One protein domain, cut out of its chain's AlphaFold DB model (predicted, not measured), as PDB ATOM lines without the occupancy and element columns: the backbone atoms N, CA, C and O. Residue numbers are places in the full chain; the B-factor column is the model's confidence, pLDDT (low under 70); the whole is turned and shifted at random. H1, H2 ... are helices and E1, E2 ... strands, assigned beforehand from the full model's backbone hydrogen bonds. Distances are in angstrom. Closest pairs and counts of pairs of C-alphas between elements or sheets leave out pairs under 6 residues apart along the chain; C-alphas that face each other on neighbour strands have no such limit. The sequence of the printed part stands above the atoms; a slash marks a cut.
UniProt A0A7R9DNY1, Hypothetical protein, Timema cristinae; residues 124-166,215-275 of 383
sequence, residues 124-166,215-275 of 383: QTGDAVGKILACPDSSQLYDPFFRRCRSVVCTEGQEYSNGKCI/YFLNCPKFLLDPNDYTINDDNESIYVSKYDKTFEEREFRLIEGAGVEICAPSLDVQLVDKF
ATOM      1  N   GLN A 124     152.698 136.706 121.269       56.06
ATOM      2  CA  GLN A 124     151.241 136.889 121.286       56.06
ATOM      3  C   GLN A 124     150.671 137.349 119.938       56.06
ATOM      4  O   GLN A 124     149.500 137.114 119.669       56.06
ATOM      5  N   THR A 125     151.480 137.970 119.074       54.38
ATOM      6  CA  THR A 125     151.031 138.549 117.791       54.38
ATOM      7  C   THR A 125     151.510 137.794 116.548       54.38
ATOM      8  O   THR A 125     151.237 138.225 115.429       54.38
ATOM      9  N   GLY A 126     152.182 136.647 116.717       63.69
ATOM     10  CA  GLY A 126     152.659 135.820 115.602       63.69
ATOM     11  C   GLY A 126     153.561 136.597 114.635       63.69
ATOM     12  O   GLY A 126     154.556 137.181 115.057       63.69
ATOM     13  N   ASP A 127     153.187 136.620 113.351       59.38
ATOM     14  CA  ASP A 127     153.922 137.292 112.264       59.38
ATOM     15  C   ASP A 127     153.596 138.797 112.123       59.38
ATOM     16  O   ASP A 127     154.133 139.475 111.241       59.38
ATOM     17  N   ALA A 128     152.707 139.345 112.960       58.50
ATOM     18  CA  ALA A 128     152.303 140.746 112.886       58.50
ATOM     19  C   ALA A 128     153.279 141.657 113.652       58.50
ATOM     20  O   ALA A 128     153.249 141.734 114.882       58.50
ATOM     21  N   VAL A 129     154.119 142.382 112.905       63.22
ATOM     22  CA  VAL A 129     155.109 143.330 113.444       63.22
ATOM     23  C   VAL A 129     154.486 144.694 113.729       63.22
ATOM     24  O   VAL A 129     153.786 145.254 112.887       63.22
ATOM     25  N   GLY A 130     154.783 145.265 114.899       64.38
ATOM     26  CA  GLY A 130     154.325 146.607 115.279       64.38
ATOM     27  C   GLY A 130     152.838 146.676 115.630       64.38
ATOM     28  O   GLY A 130     152.290 147.770 115.781       64.38
ATOM     29  N   LYS A 131     152.194 145.520 115.801       68.94
ATOM     30  CA  LYS A 131     150.830 145.381 116.305       68.94
ATOM     31  C   LYS A 131     150.861 144.779 117.710       68.94
ATOM     32  O   LYS A 131     151.801 144.074 118.062       68.94
ATOM     33  N   ILE A 132     149.847 145.062 118.515       70.44
ATOM     34  CA  ILE A 132     149.608 144.419 119.811       70.44
ATOM     35  C   ILE A 132     148.210 143.819 119.833       70.44
ATOM     36  O   ILE A 132     147.290 144.370 119.222       70.44
ATOM     37  N   LEU A 133     148.061 142.710 120.559       71.62
ATOM     38  CA  LEU A 133     146.744 142.202 120.914       71.62
ATOM     39  C   LEU A 133     146.044 143.278 121.748       71.62
ATOM     40  O   LEU A 133     146.572 143.731 122.766       71.62
ATOM     41  N   ALA A 134     144.900 143.740 121.264       71.25
ATOM     42  CA  ALA A 134     144.252 144.922 121.810       71.25
ATOM     43  C   ALA A 134     143.597 144.666 123.178       71.25
ATOM     44  O   ALA A 134     143.560 145.562 124.021       71.25
ATOM     45  N   CYS A 135     143.125 143.435 123.401       75.00
ATOM     46  CA  CYS A 135     142.510 142.984 124.645       75.00
ATOM     47  C   CYS A 135     143.115 141.647 125.093       75.00
ATOM     48  O   CYS A 135     143.391 140.803 124.246       75.00
ATOM     49  N   PRO A 136     143.329 141.441 126.404       70.69
ATOM     50  CA  PRO A 136     143.908 140.204 126.930       70.69
ATOM     51  C   PRO A 136     142.955 139.003 126.828       70.69
ATOM     52  O   PRO A 136     143.420 137.872 126.708       70.69
ATOM     53  N   ASP A 137     141.641 139.250 126.849       72.62
ATOM     54  CA  ASP A 137     140.610 138.212 126.819       72.62
ATOM     55  C   ASP A 137     140.033 138.043 125.409       72.62
ATOM     56  O   ASP A 137     139.675 139.019 124.750       72.62
ATOM     57  N   SER A 138     139.855 136.794 124.968       67.12
ATOM     58  CA  SER A 138     139.289 136.463 123.649       67.12
ATOM     59  C   SER A 138     137.797 136.790 123.504       67.12
ATOM     60  O   SER A 138     137.287 136.803 122.389       67.12
ATOM     61  N   SER A 139     137.097 137.048 124.614       69.00
ATOM     62  CA  SER A 139     135.681 137.451 124.667       69.00
ATOM     63  C   SER A 139     135.470 138.970 124.618       69.00
ATOM     64  O   SER A 139     134.332 139.449 124.612       69.00
ATOM     65  N   GLN A 140     136.562 139.736 124.611       75.56
ATOM     66  CA  GLN A 140     136.539 141.189 124.548       75.56
ATOM     67  C   GLN A 140     137.030 141.667 123.188       75.56
ATOM     68  O   GLN A 140     137.920 141.080 122.574       75.56
ATOM     69  N   LEU A 141     136.467 142.778 122.737       75.56
ATOM     70  CA  LEU A 141     136.906 143.468 121.535       75.56
ATOM     71  C   LEU A 141     137.268 144.905 121.903       75.56
ATOM     72  O   LEU A 141     136.647 145.532 122.766       75.56
ATOM     73  N   TYR A 142     138.323 145.416 121.279       75.81
ATOM     74  CA  TYR A 142     138.809 146.758 121.551       75.81
ATOM     75  C   TYR A 142     137.985 147.783 120.786       75.81
ATOM     76  O   TYR A 142     137.883 147.716 119.564       75.81
ATOM     77  N   ASP A 143     137.436 148.753 121.506       75.75
ATOM     78  CA  ASP A 143     136.762 149.911 120.934       75.75
ATOM     79  C   ASP A 143     137.801 151.008 120.633       75.75
ATOM     80  O   ASP A 143     138.335 151.607 121.576       75.75
ATOM     81  N   PRO A 144     138.104 151.322 119.356       71.00
ATOM     82  CA  PRO A 144     139.137 152.301 119.013       71.00
ATOM     83  C   PRO A 144     138.772 153.747 119.367       71.00
ATOM     84  O   PRO A 144     139.668 154.575 119.549       71.00
ATOM     85  N   PHE A 145     137.479 154.066 119.471       74.25
ATOM     86  CA  PHE A 145     137.013 155.428 119.735       74.25
ATOM     87  C   PHE A 145     137.035 155.733 121.234       74.25
ATOM     88  O   PHE A 145     137.497 156.798 121.647       74.25
ATOM     89  N   PHE A 146     136.605 154.775 122.060       75.94
ATOM     90  CA  PHE A 146     136.685 154.881 123.522       75.94
ATOM     91  C   PHE A 146     138.025 154.392 124.095       75.94
ATOM     92  O   PHE A 146     138.304 154.616 125.273       75.94
ATOM     93  N   ARG A 147     138.869 153.765 123.264       74.62
ATOM     94  CA  ARG A 147     140.195 153.220 123.597       74.62
ATOM     95  C   ARG A 147     140.188 152.235 124.767       74.62
ATOM     96  O   ARG A 147     141.106 152.237 125.588       74.62
ATOM     97  N   ARG A 148     139.158 151.392 124.846       78.25
ATOM     98  CA  ARG A 148     138.971 150.417 125.929       78.25
ATOM     99  C   ARG A 148     138.419 149.098 125.402       78.25
ATOM    100  O   ARG A 148     137.732 149.075 124.385       78.25
ATOM    101  N   CYS A 149     138.705 148.016 126.110       79.06
ATOM    102  CA  CYS A 149     138.131 146.708 125.822       79.06
ATOM    103  C   CYS A 149     136.683 146.650 126.301       79.06
ATOM    104  O   CYS A 149     136.387 147.047 127.429       79.06
ATOM    105  N   ARG A 150     135.788 146.171 125.440       78.62
ATOM    106  CA  ARG A 150     134.378 145.934 125.754       78.62
ATOM    107  C   ARG A 150     134.075 144.449 125.591       78.62
ATOM    108  O   ARG A 150     134.582 143.812 124.671       78.62
ATOM    109  N   SER A 151     133.256 143.899 126.481       77.25
ATOM    110  CA  SER A 151     132.738 142.537 126.337       77.25
ATOM    111  C   SER A 151     131.794 142.466 125.142       77.25
ATOM    112  O   SER A 151     130.922 143.328 124.999       77.25
ATOM    113  N   VAL A 152     131.954 141.436 124.312       77.12
ATOM    114  CA  VAL A 152     131.046 141.190 123.194       77.12
ATOM    115  C   VAL A 152     129.847 140.386 123.682       77.12
ATOM    116  O   VAL A 152     130.007 139.333 124.297       77.12
ATOM    117  N   VAL A 153     128.646 140.882 123.394       78.50
ATOM    118  CA  VAL A 153     127.390 140.168 123.635       78.50
ATOM    119  C   VAL A 153     126.886 139.636 122.298       78.50
ATOM    120  O   VAL A 153     126.695 140.391 121.347       78.50
ATOM    121  N   CYS A 154     126.699 138.323 122.215       73.56
ATOM    122  CA  CYS A 154     126.054 137.670 121.079       73.56
ATOM    123  C   CYS A 154     124.588 137.368 121.421       73.56
ATOM    124  O   CYS A 154     124.204 137.384 122.592       73.56
ATOM    125  N   THR A 155     123.748 137.099 120.419       73.31
ATOM    126  CA  THR A 155     122.359 136.686 120.678       73.31
ATOM    127  C   THR A 155     122.298 135.374 121.463       73.31
ATOM    128  O   THR A 155     123.236 134.580 121.427       73.31
ATOM    129  N   GLU A 156     121.192 135.140 122.176       68.25
ATOM    130  CA  GLU A 156     121.008 133.949 123.016       68.25
ATOM    131  C   GLU A 156     121.321 132.655 122.244       68.25
ATOM    132  O   GLU A 156     120.789 132.417 121.161       68.25
ATOM    133  N   GLY A 157     122.215 131.824 122.794       63.44
ATOM    134  CA  GLY A 157     122.684 130.608 122.127       63.44
ATOM    135  C   GLY A 157     123.845 130.818 121.148       63.44
ATOM    136  O   GLY A 157     124.109 129.930 120.344       63.44
ATOM    137  N   GLN A 158     124.563 131.943 121.204       69.19
ATOM    138  CA  GLN A 158     125.817 132.165 120.475       69.19
ATOM    139  C   GLN A 158     126.988 132.471 121.424       69.19
ATOM    140  O   GLN A 158     126.821 133.178 122.415       69.19
ATOM    141  N   GLU A 159     128.178 131.964 121.107       70.19
ATOM    142  CA  GLU A 159     129.441 132.270 121.785       70.19
ATOM    143  C   GLU A 159     130.375 133.032 120.835       70.19
ATOM    144  O   GLU A 159     130.414 132.782 119.627       70.19
ATOM    145  N   TYR A 160     131.120 133.994 121.377       67.81
ATOM    146  CA  TYR A 160     132.040 134.813 120.597       67.81
ATOM    147  C   TYR A 160     133.390 134.111 120.430       67.81
ATOM    148  O   TYR A 160     134.077 133.827 121.412       67.81
ATOM    149  N   SER A 161     133.793 133.860 119.183       62.34
ATOM    150  CA  SER A 161     135.098 133.287 118.851       62.34
ATOM    151  C   SER A 161     135.623 133.868 117.537       62.34
ATOM    152  O   SER A 161     134.895 133.961 116.551       62.34
ATOM    153  N   ASN A 162     136.899 134.270 117.517       58.12
ATOM    154  CA  ASN A 162     137.602 134.786 116.332       58.12
ATOM    155  C   ASN A 162     136.861 135.909 115.574       58.12
ATOM    156  O   ASN A 162     136.708 135.842 114.356       58.12
ATOM    157  N   GLY A 163     136.372 136.936 116.279       63.28
ATOM    158  CA  GLY A 163     135.731 138.092 115.632       63.28
ATOM    159  C   GLY A 163     134.281 137.867 115.187       63.28
ATOM    160  O   GLY A 163     133.665 138.784 114.645       63.28
ATOM    161  N   LYS A 164     133.706 136.676 115.417       65.81
ATOM    162  CA  LYS A 164     132.330 136.331 115.031       65.81
ATOM    163  C   LYS A 164     131.551 135.719 116.195       65.81
ATOM    164  O   LYS A 164     132.103 135.006 117.031       65.81
ATOM    165  N   CYS A 165     130.247 135.983 116.224       69.62
ATOM    166  CA  CYS A 165     129.308 135.262 117.076       69.62
ATOM    167  C   CYS A 165     128.917 133.953 116.385       69.62
ATOM    168  O   CYS A 165     128.384 133.969 115.277       69.62
ATOM    169  N   ILE A 166     129.216 132.823 117.017       69.12
ATOM    170  CA  ILE A 166     128.942 131.486 116.488       69.12
ATOM    171  C   ILE A 166     127.836 130.873 117.339       69.12
ATOM    172  O   ILE A 166     127.939 130.881 118.559       69.12
ATOM    173  N   TYR A 215     120.176 142.231 110.128       58.91
ATOM    174  CA  TYR A 215     121.565 142.590 110.419       58.91
ATOM    175  C   TYR A 215     121.829 142.772 111.922       58.91
ATOM    176  O   TYR A 215     122.834 142.283 112.439       58.91
ATOM    177  N   PHE A 216     120.892 143.390 112.649       64.00
ATOM    178  CA  PHE A 216     121.012 143.616 114.094       64.00
ATOM    179  C   PHE A 216     120.958 142.320 114.931       64.00
ATOM    180  O   PHE A 216     121.476 142.256 116.049       64.00
ATOM    181  N   LEU A 217     120.345 141.260 114.396       64.31
ATOM    182  CA  LEU A 217     120.289 139.940 115.032       64.31
ATOM    183  C   LEU A 217     121.602 139.157 114.881       64.31
ATOM    184  O   LEU A 217     121.945 138.396 115.775       64.31
ATOM    185  N   ASN A 218     122.352 139.365 113.797       63.91
ATOM    186  CA  ASN A 218     123.535 138.562 113.465       63.91
ATOM    187  C   ASN A 218     124.877 139.249 113.780       63.91
ATOM    188  O   ASN A 218     125.939 138.683 113.512       63.91
ATOM    189  N   CYS A 219     124.857 140.468 114.320       71.00
ATOM    190  CA  CYS A 219     126.066 141.223 114.632       71.00
ATOM    191  C   CYS A 219     126.581 140.927 116.059       71.00
ATOM    192  O   CYS A 219     125.777 140.775 116.985       71.00
ATOM    193  N   PRO A 220     127.909 140.898 116.284       72.81
ATOM    194  CA  PRO A 220     128.461 141.017 117.632       72.81
ATOM    195  C   PRO A 220     128.079 142.376 118.223       72.81
ATOM    196  O   PRO A 220     128.130 143.376 117.512       72.81
ATOM    197  N   LYS A 221     127.695 142.437 119.503       81.81
ATOM    198  CA  LYS A 221     127.193 143.669 120.135       81.81
ATOM    199  C   LYS A 221     128.120 144.184 121.224       81.81
ATOM    200  O   LYS A 221     128.724 143.404 121.958       81.81
ATOM    201  N   PHE A 222     128.191 145.505 121.356       83.31
ATOM    202  CA  PHE A 222     128.803 146.180 122.496       83.31
ATOM    203  C   PHE A 222     127.743 146.679 123.457       83.31
ATOM    204  O   PHE A 222     126.779 147.310 123.033       83.31
ATOM    205  N   LEU A 223     127.988 146.475 124.750       82.06
ATOM    206  CA  LEU A 223     127.261 147.160 125.807       82.06
ATOM    207  C   LEU A 223     127.921 148.525 126.073       82.06
ATOM    208  O   LEU A 223     129.106 148.621 126.422       82.06
ATOM    209  N   LEU A 224     127.165 149.595 125.848       80.62
ATOM    210  CA  LEU A 224     127.537 150.971 126.165       80.62
ATOM    211  C   LEU A 224     127.073 151.324 127.578       80.62
ATOM    212  O   LEU A 224     125.913 151.089 127.928       80.62
ATOM    213  N   ASP A 225     127.964 151.934 128.366       81.12
ATOM    214  CA  ASP A 225     127.610 152.441 129.690       81.12
ATOM    215  C   ASP A 225     126.639 153.627 129.556       81.12
ATOM    216  O   ASP A 225     126.748 154.390 128.593       81.12
ATOM    217  N   PRO A 226     125.759 153.879 130.542       80.31
ATOM    218  CA  PRO A 226     124.839 155.025 130.535       80.31
ATOM    219  C   PRO A 226     125.499 156.402 130.351       80.31
ATOM    220  O   PRO A 226     124.838 157.348 129.944       80.31
ATOM    221  N   ASN A 227     126.798 156.527 130.643       79.88
ATOM    222  CA  ASN A 227     127.556 157.773 130.482       79.88
ATOM    223  C   ASN A 227     128.104 157.984 129.057       79.88
ATOM    224  O   ASN A 227     128.600 159.068 128.752       79.88
ATOM    225  N   ASP A 228     128.077 156.954 128.206       81.38
ATOM    226  CA  ASP A 228     128.706 156.972 126.879       81.38
ATOM    227  C   ASP A 228     127.768 157.494 125.776       81.38
ATOM    228  O   ASP A 228     128.235 157.827 124.684       81.38
ATOM    229  N   TYR A 229     126.463 157.575 126.048       81.31
ATOM    230  CA  TYR A 229     125.434 157.942 125.079       81.31
ATOM    231  C   TYR A 229     124.431 158.949 125.649       81.31
ATOM    232  O   TYR A 229     124.231 159.045 126.858       81.31
ATOM    233  N   THR A 230     123.786 159.698 124.763       82.12
ATOM    234  CA  THR A 230     122.683 160.604 125.093       82.12
ATOM    235  C   THR A 230     121.445 160.176 124.327       82.12
ATOM    236  O   THR A 230     121.504 159.977 123.114       82.12
ATOM    237  N   ILE A 231     120.329 160.029 125.033       80.50
ATOM    238  CA  ILE A 231     119.027 159.751 124.427       80.50
ATOM    239  C   ILE A 231     118.460 161.093 123.950       80.50
ATOM    240  O   ILE A 231     118.451 162.049 124.727       80.50
ATOM    241  N   ASN A 232     118.056 161.184 122.683       80.56
ATOM    242  CA  ASN A 232     117.388 162.381 122.167       80.56
ATOM    243  C   ASN A 232     115.969 162.497 122.744       80.56
ATOM    244  O   ASN A 232     115.378 161.490 123.124       80.56
ATOM    245  N   ASP A 233     115.420 163.717 122.777       69.81
ATOM    246  CA  ASP A 233     114.142 164.046 123.440       69.81
ATOM    247  C   ASP A 233     112.940 163.199 122.967       69.81
ATOM    248  O   ASP A 233     111.963 163.048 123.702       69.81
ATOM    249  N   ASP A 234     113.032 162.592 121.782       66.19
ATOM    250  CA  ASP A 234     112.004 161.717 121.214       66.19
ATOM    251  C   ASP A 234     112.094 160.252 121.701       66.19
ATOM    252  O   ASP A 234     111.248 159.443 121.340       66.19
ATOM    253  N   ASN A 235     113.098 159.865 122.506       67.19
ATOM    254  CA  ASN A 235     113.411 158.479 122.927       67.19
ATOM    255  C   ASN A 235     113.610 157.452 121.783       67.19
ATOM    256  O   ASN A 235     113.937 156.296 122.047       67.19
ATOM    257  N   GLU A 236     113.460 157.866 120.526       71.38
ATOM    258  CA  GLU A 236     113.550 157.032 119.319       71.38
ATOM    259  C   GLU A 236     114.980 156.915 118.766       71.38
ATOM    260  O   GLU A 236     115.269 156.045 117.943       71.38
ATOM    261  N   SER A 237     115.901 157.775 119.213       80.38
ATOM    262  CA  SER A 237     117.288 157.776 118.747       80.38
ATOM    263  C   SER A 237     118.302 158.012 119.860       80.38
ATOM    264  O   SER A 237     118.072 158.763 120.814       80.38
ATOM    265  N   ILE A 238     119.456 157.361 119.721       83.88
ATOM    266  CA  ILE A 238     120.568 157.456 120.663       83.88
ATOM    267  C   ILE A 238     121.776 158.044 119.958       83.88
ATOM    268  O   ILE A 238     122.251 157.512 118.959       83.88
ATOM    269  N   TYR A 239     122.313 159.121 120.516       81.88
ATOM    270  CA  TYR A 239     123.518 159.762 120.022       81.88
ATOM    271  C   TYR A 239     124.732 159.351 120.857       81.88
ATOM    272  O   TYR A 239     124.757 159.513 122.079       81.88
ATOM    273  N   VAL A 240     125.770 158.832 120.195       83.75
ATOM    274  CA  VAL A 240     127.038 158.477 120.845       83.75
ATOM    275  C   VAL A 240     128.095 159.511 120.479       83.75
ATOM    276  O   VAL A 240     128.698 159.466 119.407       83.75
ATOM    277  N   SER A 241     128.366 160.425 121.414       79.38
ATOM    278  CA  SER A 241     129.264 161.579 121.218       79.38
ATOM    279  C   SER A 241     130.677 161.233 120.727       79.38
ATOM    280  O   SER A 241     131.318 162.044 120.066       79.38
ATOM    281  N   LYS A 242     131.190 160.042 121.056       78.12
ATOM    282  CA  LYS A 242     132.528 159.588 120.640       78.12
ATOM    283  C   LYS A 242     132.562 158.929 119.266       78.12
ATOM    284  O   LYS A 242     133.627 158.914 118.655       78.12
ATOM    285  N   TYR A 243     131.439 158.379 118.809       75.06
ATOM    286  CA  TYR A 243     131.312 157.827 117.460       75.06
ATOM    287  C   TYR A 243     130.829 158.874 116.455       75.06
ATOM    288  O   TYR A 243     130.908 158.616 115.259       75.06
ATOM    289  N   ASP A 244     130.334 160.022 116.939       78.12
ATOM    290  CA  ASP A 244     129.689 161.063 116.126       78.12
ATOM    291  C   ASP A 244     128.573 160.473 115.243       78.12
ATOM    292  O   ASP A 244     128.407 160.810 114.072       78.12
ATOM    293  N   LYS A 245     127.840 159.501 115.806       79.00
ATOM    294  CA  LYS A 245     126.784 158.752 115.123       79.00
ATOM    295  C   LYS A 245     125.538 158.677 115.998       79.00
ATOM    296  O   LYS A 245     125.618 158.391 117.197       79.00
ATOM    297  N   THR A 246     124.396 158.897 115.358       81.62
ATOM    298  CA  THR A 246     123.069 158.640 115.913       81.62
ATOM    299  C   THR A 246     122.599 157.268 115.443       81.62
ATOM    300  O   THR A 246     122.686 156.965 114.255       81.62
ATOM    301  N   PHE A 247     122.138 156.441 116.376       80.38
ATOM    302  CA  PHE A 247     121.531 155.140 116.115       80.38
ATOM    303  C   PHE A 247     120.013 155.265 116.232       80.38
ATOM    304  O   PHE A 247     119.511 155.874 117.182       80.38
ATOM    305  N   GLU A 248     119.298 154.696 115.270       80.19
ATOM    306  CA  GLU A 248     117.831 154.677 115.213       80.19
ATOM    307  C   GLU A 248     117.263 153.412 115.883       80.19
ATOM    308  O   GLU A 248     117.998 152.457 116.129       80.19
ATOM    309  N   GLU A 249     115.952 153.379 116.154       69.06
ATOM    310  CA  GLU A 249     115.228 152.359 116.947       69.06
ATOM    311  C   GLU A 249     115.523 150.883 116.577       69.06
ATOM    312  O   GLU A 249     115.340 149.979 117.390       69.06
ATOM    313  N   ARG A 250     116.008 150.609 115.358       68.06
ATOM    314  CA  ARG A 250     116.332 149.253 114.863       68.06
ATOM    315  C   ARG A 250     117.824 148.910 114.870       68.06
ATOM    316  O   ARG A 250     118.192 147.798 114.495       68.06
ATOM    317  N   GLU A 251     118.678 149.844 115.279       70.62
ATOM    318  CA  GLU A 251     120.136 149.689 115.338       70.62
ATOM    319  C   GLU A 251     120.677 149.574 116.774       70.62
ATOM    320  O   GLU A 251     121.880 149.359 116.961       70.62
ATOM    321  N   PHE A 252     119.814 149.704 117.788       78.44
ATOM    322  CA  PHE A 252     120.187 149.576 119.194       78.44
ATOM    323  C   PHE A 252     119.096 148.892 120.028       78.44
ATOM    324  O   PHE A 252     117.920 148.892 119.673       78.44
ATOM    325  N   ARG A 253     119.478 148.322 121.175       79.62
ATOM    326  CA  ARG A 253     118.543 147.787 122.175       79.62
ATOM    327  C   ARG A 253     118.857 148.371 123.546       79.62
ATOM    328  O   ARG A 253     119.970 148.233 124.042       79.62
ATOM    329  N   LEU A 254     117.868 149.000 124.172       77.88
ATOM    330  CA  LEU A 254     117.963 149.466 125.555       77.88
ATOM    331  C   LEU A 254     117.757 148.291 126.519       77.88
ATOM    332  O   LEU A 254     116.778 147.552 126.401       77.88
ATOM    333  N   ILE A 255     118.662 148.137 127.486       77.81
ATOM    334  CA  ILE A 255     118.491 147.231 128.624       77.81
ATOM    335  C   ILE A 255     118.277 148.088 129.869       77.81
ATOM    336  O   ILE A 255     119.173 148.829 130.287       77.81
ATOM    337  N   GLU A 256     117.094 147.969 130.473       72.31
ATOM    338  CA  GLU A 256     116.730 148.697 131.688       72.31
ATOM    339  C   GLU A 256     117.773 148.471 132.797       72.31
ATOM    340  O   GLU A 256     117.963 147.361 133.292       72.31
ATOM    341  N   GLY A 257     118.482 149.540 133.173       68.56
ATOM    342  CA  GLY A 257     119.466 149.538 134.259       68.56
ATOM    343  C   GLY A 257     120.876 149.039 133.911       68.56
ATOM    344  O   GLY A 257     121.749 149.148 134.769       68.56
ATOM    345  N   ALA A 258     121.132 148.544 132.692       69.56
ATOM    346  CA  ALA A 258     122.449 148.017 132.298       69.56
ATOM    347  C   ALA A 258     123.144 148.819 131.183       69.56
ATOM    348  O   ALA A 258     124.372 148.860 131.161       69.56
ATOM    349  N   GLY A 259     122.396 149.481 130.291       80.19
ATOM    350  CA  GLY A 259     122.975 150.281 129.205       80.19
ATOM    351  C   GLY A 259     122.297 150.067 127.852       80.19
ATOM    352  O   GLY A 259     121.131 149.677 127.785       80.19
ATOM    353  N   VAL A 260     123.033 150.344 126.775       83.56
ATOM    354  CA  VAL A 260     122.559 150.199 125.385       83.56
ATOM    355  C   VAL A 260     123.421 149.185 124.649       83.56
ATOM    356  O   VAL A 260     124.644 149.304 124.645       83.56
ATOM    357  N   GLU A 261     122.791 148.215 123.996       81.75
ATOM    358  CA  GLU A 261     123.450 147.309 123.061       81.75
ATOM    359  C   GLU A 261     123.424 147.903 121.654       81.75
ATOM    360  O   GLU A 261     122.352 148.154 121.105       81.75
ATOM    361  N   ILE A 262     124.594 148.075 121.050       83.00
ATOM    362  CA  ILE A 262     124.733 148.419 119.629       83.00
ATOM    363  C   ILE A 262     125.494 147.315 118.909       83.00
ATOM    364  O   ILE A 262     126.327 146.643 119.522       83.00
ATOM    365  N   CYS A 263     125.274 147.149 117.606       76.44
ATOM    366  CA  CYS A 263     126.180 146.332 116.805       76.44
ATOM    367  C   CYS A 263     127.592 146.914 116.893       76.44
ATOM    368  O   CYS A 263     127.811 148.087 116.577       76.44
ATOM    369  N   ALA A 264     128.556 146.087 117.294       70.19
ATOM    370  CA  ALA A 264     129.951 146.391 117.080       70.19
ATOM    371  C   ALA A 264     130.120 146.573 115.564       70.19
ATOM    372  O   ALA A 264     129.769 145.659 114.805       70.19
ATOM    373  N   PRO A 265     130.598 147.739 115.091       62.50
ATOM    374  CA  PRO A 265     130.954 147.878 113.689       62.50
ATOM    375  C   PRO A 265     131.892 146.721 113.347       62.50
ATOM    376  O   PRO A 265     132.650 146.308 114.221       62.50
ATOM    377  N   SER A 266     131.784 146.160 112.139       51.59
ATOM    378  CA  SER A 266     132.496 144.961 111.672       51.59
ATOM    379  C   SER A 266     134.020 145.121 111.764       51.59
ATOM    380  O   SER A 266     134.710 145.342 110.770       51.59
ATOM    381  N   LEU A 267     134.537 145.072 112.986       51.75
ATOM    382  CA  LEU A 267     135.916 145.275 113.359       51.75
ATOM    383  C   LEU A 267     136.446 143.913 113.750       51.75
ATOM    384  O   LEU A 267     136.388 143.497 114.904       51.75
ATOM    385  N   ASP A 268     137.054 143.263 112.773       49.84
ATOM    386  CA  ASP A 268     137.991 142.167 112.990       49.84
ATOM    387  C   ASP A 268     139.333 142.716 113.531       49.84
ATOM    388  O   ASP A 268     140.418 142.419 113.035       49.84
ATOM    389  N   VAL A 269     139.279 143.638 114.502       55.53
ATOM    390  CA  VAL A 269     140.454 144.372 114.998       55.53
ATOM    391  C   VAL A 269     140.903 143.758 116.315       55.53
ATOM    392  O   VAL A 269     140.795 144.348 117.388       55.53
ATOM    393  N   GLN A 270     141.433 142.540 116.225       59.03
ATOM    394  CA  GLN A 270     142.165 141.920 117.335       59.03
ATOM    395  C   GLN A 270     143.559 142.551 117.517       59.03
ATOM    396  O   GLN A 270     144.138 142.501 118.602       59.03
ATOM    397  N   LEU A 271     144.086 143.178 116.458       59.94
ATOM    398  CA  LEU A 271     145.431 143.743 116.381       59.94
ATOM    399  C   LEU A 271     145.378 145.265 116.204       59.94
ATOM    400  O   LEU A 271     144.944 145.768 115.169       59.94
ATOM    401  N   VAL A 272     145.877 146.002 117.195       66.25
ATOM    402  CA  VAL A 272     145.985 147.472 117.161       66.25
ATOM    403  C   VAL A 272     147.440 147.874 116.949       66.25
ATOM    404  O   VAL A 272     148.352 147.155 117.353       66.25
ATOM    405  N   ASP A 273     147.682 149.013 116.297       66.00
ATOM    406  CA  ASP A 273     149.031 149.570 116.171       66.00
ATOM    407  C   ASP A 273     149.660 149.814 117.545       66.00
ATOM    408  O   ASP A 273     149.161 150.592 118.359       66.00
ATOM    409  N   LYS A 274     150.798 149.159 117.783       65.19
ATOM    410  CA  LYS A 274     151.616 149.299 118.996       65.19
ATOM    411  C   LYS A 274     152.108 150.729 119.176       65.19
ATOM    412  O   LYS A 274     152.284 151.207 120.294       65.19
ATOM    413  N   PHE A 275     152.371 151.399 118.058       67.62
ATOM    414  CA  PHE A 275     152.939 152.732 118.027       67.62
ATOM    415  C   PHE A 275     151.853 153.741 117.667       67.62
ATOM    416  O   PHE A 275     151.344 153.764 116.551       67.62
TER     417      PHE A 275
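What this domain is: This is residues 124 to 166 and 215 to 275 of the 383 residues of the protein "Hypothetical protein" of Timema cristinae (UniProt A0A7R9DNY1). A strongly twisted row of five short strands, E2, E3, E6, E10 and E9, forms the largest sheet, with three small two-stranded pairs set around it. E1 and E11 lie at one end of the longest axis, the hairpin E7 and E8 towards the other end, the hairpin E4 and E5 to one side, and the short helix H1 grazes the sheet. The printed part has 104 residues, with one named helix and eleven named strands in the order E1 to E5, H1, E6 to E11; the class is mostly strand, with under half of the residues in named elements. Neighbour strands are antiparallel, but E3 and E6 meet only at a point. The whole is compact, with a radius of gyration of the C-alphas of 14.7 A and spans of 49 by 33 by 23 A.

How they stand to each other: E1, residues 131 to 133, is the antiparallel neighbour of E11, residues 271 to 273, with N 132 and O 272 within hydrogen-bond range at 2.8 A. Edge strand E2, residues 140 to 143, forms an antiparallel hairpin with E3, residues 148 to 153, at 128 degrees; N 141 and O 150 are 2.9 A apart. E4, residues 158 to 161, and E5, residues 164 to 166, form an antiparallel hairpin, with N 159 and O 166 at 2.8 A. The closest C-alphas of E3 and E4, those of Val 152 and Tyr 160, are 7.0 A apart. H1, residues 215 to 218, only grazes the five-stranded sheet; it is too short for an O i to N i+4 pair, and its one O i to N i+3 pair is within range. E6, residues 221 to 224, meets E3 only at a point, where C-alphas 153 and 221 face each other at 5.0 A. E6 and E10, residues 259 to 263, are antiparallel at 148 degrees, with N 224 and O 260 at 2.8 A. E7, residues 237 to 240, and E8, residues 245 to 248, form an antiparallel hairpin, with N 247 and O 238 at 2.8 A. Edge strand E9, residues 252 to 255, forms an antiparallel hairpin with E10, with N 261 and O 253 at 2.8 A; E7 and E9 are only just apart, closest 8.0 A.

Where its parts are: E1 begins at C-alpha 131, (150.830, 145.381, 116.305). E3 measures 15.6 A, E10 13.4 A and E7 10.0 A from first to last C-alpha. E11 ends at C-alpha 273, (149.031, 149.570, 116.171).

The domain as a whole: The C-alphas farthest apart, those of Asp 127 and Asp 234, are 49.3 A apart. Residues 167 to 214 are not printed; C-alphas 166 and 215 are 14.6 A apart across the cut. The link from E6 to E7 is long, 12 residues. Mean pLDDT of the printed part is 71.8, with 42 residues under 70, among them 124 to 131 and 265 to 275.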